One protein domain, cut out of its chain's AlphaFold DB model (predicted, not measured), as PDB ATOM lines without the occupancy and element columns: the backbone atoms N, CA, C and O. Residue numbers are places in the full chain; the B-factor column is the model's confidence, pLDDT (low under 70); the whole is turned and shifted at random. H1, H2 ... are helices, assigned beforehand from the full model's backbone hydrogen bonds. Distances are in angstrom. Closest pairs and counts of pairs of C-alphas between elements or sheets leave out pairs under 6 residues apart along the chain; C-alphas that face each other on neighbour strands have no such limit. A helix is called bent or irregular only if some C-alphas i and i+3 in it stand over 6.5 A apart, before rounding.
ATOM      1  N   GLN A 292      -2.645   7.868  -2.111       71.31
ATOM      2  CA  GLN A 292      -4.006   8.108  -1.631       71.31
ATOM      3  C   GLN A 292      -4.703   6.824  -1.156       71.31
ATOM      4  O   GLN A 292      -5.404   6.822  -0.145       71.31
ATOM      5  N   GLU A 293      -4.497   5.704  -1.850       77.12
ATOM      6  CA  GLU A 293      -5.055   4.404  -1.472       77.12
ATOM      7  C   GLU A 293      -4.411   3.886  -0.180       77.12
ATOM      8  O   GLU A 293      -5.096   3.390   0.717       77.12
ATOM      9  N   GLN A 294      -3.099   4.083  -0.027       74.81
ATOM     10  CA  GLN A 294      -2.381   3.768   1.209       74.81
ATOM     11  C   GLN A 294      -2.898   4.588   2.399       74.81
ATOM     12  O   GLN A 294      -3.133   4.021   3.470       74.81
ATOM     13  N   HIS A 295      -3.145   5.889   2.220       77.12
ATOM     14  CA  HIS A 295      -3.709   6.745   3.271       77.12
ATOM     15  C   HIS A 295      -5.131   6.324   3.656       77.12
ATOM     16  O   HIS A 295      -5.444   6.230   4.845       77.12
ATOM     17  N   ARG A 296      -5.981   5.996   2.673       81.25
ATOM     18  CA  ARG A 296      -7.350   5.513   2.919       81.25
ATOM     19  C   ARG A 296      -7.367   4.214   3.708       81.25
ATOM     20  O   ARG A 296      -8.144   4.090   4.650       81.25
ATOM     21  N   GLU A 297      -6.505   3.262   3.370       80.75
ATOM     22  CA  GLU A 297      -6.397   2.016   4.128       80.75
ATOM     23  C   GLU A 297      -5.836   2.220   5.532       80.75
ATOM     24  O   GLU A 297      -6.335   1.622   6.490       80.75
ATOM     25  N   HIS A 298      -4.810   3.067   5.669       80.06
ATOM     26  CA  HIS A 298      -4.257   3.424   6.971       80.06
ATOM     27  C   HIS A 298      -5.359   4.002   7.861       80.06
ATOM     28  O   HIS A 298      -5.557   3.542   8.991       80.06
ATOM     29  N   PHE A 299      -6.114   4.967   7.332       84.88
ATOM     30  CA  PHE A 299      -7.246   5.547   8.032       84.88
ATOM     31  C   PHE A 299      -8.303   4.486   8.342       84.88
ATOM     32  O   PHE A 299      -8.707   4.367   9.490       84.88
ATOM     33  N   ALA A 300      -8.698   3.644   7.383       84.25
ATOM     34  CA  ALA A 300      -9.714   2.609   7.588       84.25
ATOM     35  C   ALA A 300      -9.380   1.652   8.748       84.25
ATOM     36  O   ALA A 300     -10.277   1.295   9.520       84.25
ATOM     37  N   ARG A 301      -8.098   1.291   8.911       80.62
ATOM     38  CA  ARG A 301      -7.612   0.441  10.014       80.62
ATOM     39  C   ARG A 301      -7.674   1.131  11.380       80.62
ATOM     40  O   ARG A 301      -7.936   0.460  12.373       80.62
ATOM     41  N   ASN A 302      -7.483   2.451  11.437       85.19
ATOM     42  CA  ASN A 302      -7.488   3.222  12.687       85.19
ATOM     43  C   ASN A 302      -8.804   3.965  12.954       85.19
ATOM     44  O   ASN A 302      -9.011   4.478  14.054       85.19
ATOM     45  N   ARG A 303      -9.715   4.009  11.981       88.19
ATOM     46  CA  ARG A 303     -10.968   4.762  12.038       88.19
ATOM     47  C   ARG A 303     -11.760   4.416  13.299       88.19
ATOM     48  O   ARG A 303     -12.056   3.243  13.555       88.19
ATOM     49  N   ASN A 304     -12.124   5.443  14.058       87.94
ATOM     50  CA  ASN A 304     -12.852   5.370  15.324       87.94
ATOM     51  C   ASN A 304     -12.174   4.500  16.403       87.94
ATOM     52  O   ASN A 304     -12.856   3.928  17.253       87.94
ATOM     53  N   THR A 305     -10.842   4.376  16.384       84.88
ATOM     54  CA  THR A 305     -10.091   3.679  17.451       84.88
ATOM     55  C   THR A 305      -9.686   4.603  18.601       84.88
ATOM     56  O   THR A 305      -9.550   4.138  19.732       84.88
ATOM     57  N   CYS A 306      -9.528   5.907  18.351       89.81
ATOM     58  CA  CYS A 306      -9.308   6.922  19.382       89.81
ATOM     59  C   CYS A 306      -9.801   8.302  18.920       89.81
ATOM     60  O   CYS A 306     -10.218   8.463  17.775       89.81
ATOM     61  N   HIS A 307      -9.715   9.300  19.806       92.62
ATOM     62  CA  HIS A 307     -10.131  10.682  19.540       92.62
ATOM     63  C   HIS A 307      -9.511  11.277  18.262       92.62
ATOM     64  O   HIS A 307     -10.210  11.896  17.468       92.62
ATOM     65  N   VAL A 308      -8.217  11.037  18.033       92.38
ATOM     66  CA  VAL A 308      -7.479  11.566  16.872       92.38
ATOM     67  C   VAL A 308      -7.920  10.906  15.557       92.38
ATOM     68  O   VAL A 308      -7.922  11.550  14.509       92.38
ATOM     69  N   TRP A 309      -8.352   9.643  15.620       91.06
ATOM     70  CA  TRP A 309      -8.823   8.852  14.478       91.06
ATOM     71  C   TRP A 309     -10.351   8.779  14.367       91.06
ATOM     72  O   TRP A 309     -10.875   7.902  13.677       91.06
ATOM     73  N   ALA A 310     -11.079   9.639  15.078       93.50
ATOM     74  CA  ALA A 310     -12.529   9.706  14.980       93.50
ATOM     75  C   ALA A 310     -12.972  10.158  13.579       93.50
ATOM     76  O   ALA A 310     -12.246  10.862  12.874       93.50
ATOM     77  N   ASP A 311     -14.189   9.786  13.194       92.25
ATOM     78  CA  ASP A 311     -14.844  10.350  12.014       92.25
ATOM     79  C   ASP A 311     -14.985  11.868  12.155       92.25
ATOM     80  O   ASP A 311     -15.410  12.360  13.200       92.25
ATOM     81  N   GLY A 312     -14.577  12.608  11.120       91.50
ATOM     82  CA  GLY A 312     -14.477  14.072  11.167       91.50
ATOM     83  C   GLY A 312     -13.394  14.607  12.119       91.50
ATOM     84  O   GLY A 312     -13.344  15.805  12.379       91.50
ATOM     85  N   GLY A 313     -12.543  13.735  12.672       92.88
ATOM     86  CA  GLY A 313     -11.422  14.113  13.528       92.88
ATOM     87  C   GLY A 313     -10.200  14.613  12.744       92.88
ATOM     88  O   GLY A 313     -10.197  14.612  11.511       92.88
ATOM     89  N   PRO A 314      -9.113  14.990  13.443       93.12
ATOM     90  CA  PRO A 314      -7.927  15.570  12.810       93.12
ATOM     91  C   PRO A 314      -7.327  14.705  11.693       93.12
ATOM     92  O   PRO A 314      -6.988  15.229  10.636       93.12
ATOM     93  N   MET A 315      -7.240  13.380  11.880       92.12
ATOM     94  CA  MET A 315      -6.682  12.484  10.851       92.12
ATOM     95  C   MET A 315      -7.615  12.299   9.652       92.12
ATOM     96  O   MET A 315      -7.135  12.130   8.534       92.12
ATOM     97  N   ALA A 316      -8.936  12.350   9.863       91.75
ATOM     98  CA  ALA A 316      -9.900  12.343   8.763       91.75
ATOM     99  C   ALA A 316      -9.750  13.610   7.912       91.75
ATOM    100  O   ALA A 316      -9.737  13.527   6.690       91.75
ATOM    101  N   ALA A 317      -9.538  14.759   8.556       92.94
ATOM    102  CA  ALA A 317      -9.407  16.038   7.874       92.94
ATOM    103  C   ALA A 317      -8.176  16.101   6.946       92.94
ATOM    104  O   ALA A 317      -8.261  16.691   5.871       92.94
ATOM    105  N   HIS A 318      -7.053  15.468   7.314       90.50
ATOM    106  CA  HIS A 318      -5.909  15.315   6.401       90.50
ATOM    107  C   HIS A 318      -6.284  14.489   5.167       90.50
ATOM    108  O   HIS A 318      -6.017  14.902   4.044       90.50
ATOM    109  N   LEU A 319      -6.976  13.360   5.362       87.75
ATOM    110  CA  LEU A 319      -7.420  12.508   4.257       87.75
ATOM    111  C   LEU A 319      -8.411  13.226   3.324       87.75
ATOM    112  O   LEU A 319      -8.351  13.053   2.111       87.75
ATOM    113  N   GLU A 320      -9.320  14.024   3.883       89.56
ATOM    114  CA  GLU A 320     -10.306  14.818   3.135       89.56
ATOM    115  C   GLU A 320      -9.658  15.932   2.304       89.56
ATOM    116  O   GLU A 320     -10.148  16.243   1.219       89.56
ATOM    117  N   ARG A 321      -8.551  16.509   2.790       90.62
ATOM    118  CA  ARG A 321      -7.762  17.533   2.085       90.62
ATOM    119  C   ARG A 321      -6.673  16.962   1.174       90.62
ATOM    120  O   ARG A 321      -5.936  17.736   0.575       90.62
ATOM    121  N   ASP A 322      -6.582  15.637   1.063       86.31
ATOM    122  CA  ASP A 322      -5.517  14.936   0.334       86.31
ATOM    123  C   ASP A 322      -4.100  15.287   0.834       86.31
ATOM    124  O   ASP A 322      -3.128  15.331   0.083       86.31
ATOM    125  N   GLU A 323      -3.991  15.551   2.136       86.12
ATOM    126  CA  GLU A 323      -2.743  15.843   2.831       86.12
ATOM    127  C   GLU A 323      -2.113  14.576   3.415       86.12
ATOM    128  O   GLU A 323      -2.773  13.568   3.701       86.12
ATOM    129  N   ASP A 324      -0.813  14.664   3.670       82.19
ATOM    130  CA  ASP A 324      -0.085  13.620   4.373       82.19
ATOM    131  C   ASP A 324      -0.478  13.544   5.836       82.19
ATOM    132  O   ASP A 324      -0.687  14.555   6.510       82.19
ATOM    133  N   LEU A 325      -0.509  12.315   6.348       83.19
ATOM    134  CA  LEU A 325      -0.589  12.115   7.783       83.19
ATOM    135  C   LEU A 325       0.703  12.637   8.427       83.19
ATOM    136  O   LEU A 325       1.795  12.279   7.972       83.19
ATOM    137  N   PRO A 326       0.599  13.445   9.497       86.94
ATOM    138  CA  PRO A 326       1.773  13.974  10.167       86.94
ATOM    139  C   PRO A 326       2.618  12.841  10.749       86.94
ATOM    140  O   PRO A 326       2.108  11.787  11.154       86.94
ATOM    141  N   MET A 327       3.929  13.069  10.814       87.62
ATOM    142  CA  MET A 327       4.834  12.129  11.456       87.62
ATOM    143  C   MET A 327       4.470  11.998  12.945       87.62
ATOM    144  O   MET A 327       4.183  12.992  13.611       87.62
ATOM    145  N   PRO A 328       4.470  10.782  13.515       89.81
ATOM    146  CA  PRO A 328       4.306  10.640  14.951       89.81
ATOM    147  C   PRO A 328       5.466  11.301  15.707       89.81
ATOM    148  O   PRO A 328       6.628  11.065  15.389       89.81
ATOM    149  N   ILE A 329       5.160  12.025  16.786       92.81
ATOM    150  CA  ILE A 329       6.147  12.755  17.613       92.81
ATOM    151  C   ILE A 329       7.314  11.856  18.070       92.81
ATOM    152  O   ILE A 329       8.471  12.271  18.118       92.81
ATOM    153  N   TRP A 330       7.036  10.591  18.405       90.88
ATOM    154  CA  TRP A 330       8.077   9.642  18.812       90.88
ATOM    155  C   TRP A 330       9.025   9.263  17.665       90.88
ATOM    156  O   TRP A 330      10.184   8.944  17.925       90.88
ATOM    157  N   ALA A 331       8.556   9.291  16.415       90.06
ATOM    158  CA  ALA A 331       9.378   9.029  15.240       90.06
ATOM    159  C   ALA A 331      10.284  10.229  14.959       90.06
ATOM    160  O   ALA A 331      11.482  10.033  14.781       90.06
ATOM    161  N   GLU A 332       9.748  11.452  15.037       91.00
ATOM    162  CA  GLU A 332      10.524  12.695  14.911       91.00
ATOM    163  C   GLU A 332      11.668  12.733  15.927       91.00
ATOM    164  O   GLU A 332      12.837  12.856  15.557       91.00
ATOM    165  N   LYS A 333      11.346  12.519  17.211       92.12
ATOM    166  CA  LYS A 333      12.350  12.459  18.279       92.12
ATOM    167  C   LYS A 333      13.393  11.377  18.010       92.12
ATOM    168  O   LYS A 333      14.582  11.610  18.192       92.12
ATOM    169  N   ARG A 334      12.965  10.196  17.551       91.69
ATOM    170  CA  ARG A 334      13.891   9.094  17.282       91.69
ATOM    171  C   ARG A 334      14.819   9.383  16.103       91.69
ATOM    172  O   ARG A 334      15.971   8.969  16.153       91.69
ATOM    173  N   LEU A 335      14.341  10.053  15.058       92.31
ATOM    174  CA  LEU A 335      15.179  10.477  13.935       92.31
ATOM    175  C   LEU A 335      16.203  11.518  14.388       92.31
ATOM    176  O   LEU A 335      17.381  11.367  14.070       92.31
ATOM    177  N   ALA A 336      15.784  12.482  15.214       92.44
ATOM    178  CA  ALA A 336      16.681  13.465  15.814       92.44
ATOM    179  C   ALA A 336      17.772  12.807  16.681       92.44
ATOM    180  O   ALA A 336      18.952  13.090  16.484       92.44
ATOM    181  N   ASP A 337      17.411  11.864  17.562       93.31
ATOM    182  CA  ASP A 337      18.370  11.106  18.386       93.31
ATOM    183  C   ASP A 337      19.384  10.310  17.537       93.31
ATOM    184  O   ASP A 337      20.495  10.028  17.984       93.31
ATOM    185  N   LEU A 338      18.994   9.907  16.323       93.81
ATOM    186  CA  LEU A 338      19.844   9.182  15.377       93.81
ATOM    187  C   LEU A 338      20.638  10.110  14.441       93.81
ATOM    188  O   LEU A 338      21.423   9.607  13.638       93.81
ATOM    189  N   GLY A 339      20.427  11.429  14.505       94.31
ATOM    190  CA  GLY A 339      21.012  12.391  13.569       94.31
ATOM    191  C   GLY A 339      20.535  12.208  12.123       94.31
ATOM    192  O   GLY A 339      21.272  12.523  11.191       94.31
ATOM    193  N   ILE A 340      19.336  11.651  11.920       92.12
ATOM    194  CA  ILE A 340      18.750  11.410  10.596       92.12
ATOM    195  C   ILE A 340      17.795  12.556  10.255       92.12
ATOM    196  O   ILE A 340      16.920  12.890  11.051       92.12
ATOM    197  N   ASP A 341      17.934  13.108   9.049       90.62
ATOM    198  CA  ASP A 341      17.033  14.134   8.519       90.62
ATOM    199  C   ASP A 341      15.576  13.611   8.446       90.62
ATOM    200  O   ASP A 341      15.345  12.541   7.861       90.62
ATOM    201  N   PRO A 342      14.584  14.329   9.015       86.56
ATOM    202  CA  PRO A 342      13.166  13.979   8.919       86.56
ATOM    203  C   PRO A 342      12.656  13.745   7.491       86.56
ATOM    204  O   PRO A 342      11.752  12.931   7.300       86.56
ATOM    205  N   GLU A 343      13.256  14.369   6.475       85.31
ATOM    206  CA  GLU A 343      12.887  14.183   5.067       85.31
ATOM    207  C   GLU A 343      13.043  12.715   4.617       85.31
ATOM    208  O   GLU A 343      12.282  12.208   3.789       85.31
ATOM    209  N   VAL A 344      13.959  11.962   5.243       84.25
ATOM    210  CA  VAL A 344      14.128  10.519   5.000       84.25
ATOM    211  C   VAL A 344      12.858   9.737   5.350       84.25
ATOM    212  O   VAL A 344      12.552   8.738   4.692       84.25
ATOM    213  N   TRP A 345      12.103  10.165   6.367       80.75
ATOM    214  CA  TRP A 345      10.818   9.553   6.704       80.75
ATOM    215  C   TRP A 345       9.800   9.788   5.600       80.75
ATOM    216  O   TRP A 345       9.193   8.826   5.138       80.75
ATOM    217  N   VAL A 346       9.652  11.034   5.141       73.81
ATOM    218  CA  VAL A 346       8.705  11.400   4.079       73.81
ATOM    219  C   VAL A 346       9.005  10.588   2.824       73.81
ATOM    220  O   VAL A 346       8.129   9.896   2.306       73.81
ATOM    221  N   GLN A 347      10.265  10.531   2.396       74.31
ATOM    222  CA  GLN A 347      10.670   9.776   1.208       74.31
ATOM    223  C   GLN A 347      10.411   8.267   1.316       74.31
ATOM    224  O   GLN A 347      10.111   7.620   0.312       74.31
ATOM    225  N   ARG A 348      10.538   7.682   2.515       72.44
ATOM    226  CA  ARG A 348      10.326   6.243   2.739       72.44
ATOM    227  C   ARG A 348       8.869   5.890   3.005       72.44
ATOM    228  O   ARG A 348       8.450   4.814   2.600       72.44
ATOM    229  N   ALA A 349       8.104   6.761   3.650       65.44
ATOM    230  CA  ALA A 349       6.677   6.571   3.887       65.44
ATOM    231  C   ALA A 349       5.840   6.764   2.609       65.44
ATOM    232  O   ALA A 349       4.755   6.206   2.518       65.44
ATOM    233  N   SER A 350       6.357   7.529   1.636       50.97
ATOM    234  CA  SER A 350       5.696   7.833   0.350       50.97
ATOM    235  C   SER A 350       5.998   6.850  -0.778       50.97
ATOM    236  O   SER A 350       5.315   6.860  -1.799       50.97
ATOM    237  N   ARG A 351       7.060   6.058  -0.624       46.50
ATOM    238  CA  ARG A 351       7.298   4.841  -1.412       46.50
ATOM    239  C   ARG A 351       6.518   3.697  -0.785       46.50
ATOM    240  O   ARG A 351       6.499   2.604  -1.384       46.50
TER     241      ARG A 351
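What this domain is: This is residues 292 to 351 of the 351 residues of the protein "DUF2889 domain-containing protein" of Acidimicrobiia bacterium (UniProt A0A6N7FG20). Two small lobes, each made of two short helices, are joined by one thin link, residues 321 to 328: in the first lobe H1 and H2 sit side by side as a helical hairpin, and in the second the chain folds back after H3 and H4 lies near H3, with a gap between these two. The two lobes share no helix contact, and the model is an open, elongated shape, with the loop of residues 303 to 313 closing one end of the H1 and H2 hairpin. The printed part has 60 residues with four named helices, in the order H1, H2, H3, H4, and no named strand; the class is all helix, with 34 of the 60 residues in the named helices. The whole is only just loose, close to compact, with a radius of gyration of the C-alphas of 12.7 A, and the C-alphas span 36 by 23 by 18 A along their three main axes.

Where its parts are: H1, residues 292 to 302, is the longest helix by residues and measures 15.5 A from first to last C-alpha, beginning at C-alpha 292 at (-4.006, 8.108, -1.631). Residues 303 to 313 follow, among them a short helical run at residues 307 to 309 that bears no name. H2, residues 314 to 320, is 10.0 A long. Residues 321 to 328 then lead to H3, residues 329 to 337, which is 12.4 A long and begins at C-alpha 329 at (6.147, 12.755, 17.613). After residues 338 to 342 comes H4, residues 343 to 349, 9.9 A long, which ends at C-alpha 349 at (6.677, 6.571, 3.887). Ser 350 and Arg 351 follow it.

How they stand to each other: H1 and H2 touch, with 5 pairs of C-alphas within 8 A. Their closest C-alphas are those of His 295 and Leu 319, 6.9 A apart. They run opposite ways at a shallow tilt of 33 degrees, only just short of steep. Their centres are 10.6 A apart, and the two form a helical hairpin. H2 and H3 are apart, although they follow each other in the chain. H3 touches no helix but is near H4: 5 pairs of their C-alphas lie within 10 A, and their closest C-alphas are 8.5 A apart. H4 likewise touches no helix. H1 is apart from H3 and from H4, and H2 is apart from H4. No named helix is bent or irregular. In H1, H2, H3 and H4 every O i to N i+4 pair is within hydrogen-bond range.

The domain as a whole: The two C-alphas farthest apart in the domain are those of Asp 311 and Gly 339, 35.9 A apart. The first and last printed C-alphas, those of Gln 292 and Arg 351, are 11.8 A apart, and Arg 351 is the last residue of the chain. The printed part has no cut. The link from H1 to H2, with 11 residues, is long; the link from H2 to H3, with 8 residues, is short; the link from H3 to H4, with 5 residues, is tight. The mean pLDDT of the printed part is 85.4. It is 80 over H1, 91 over H2, 92 over H3 and 77 over H4. Three residues are under 70, namely residues 349 to 351, of which 349 belongs to H4.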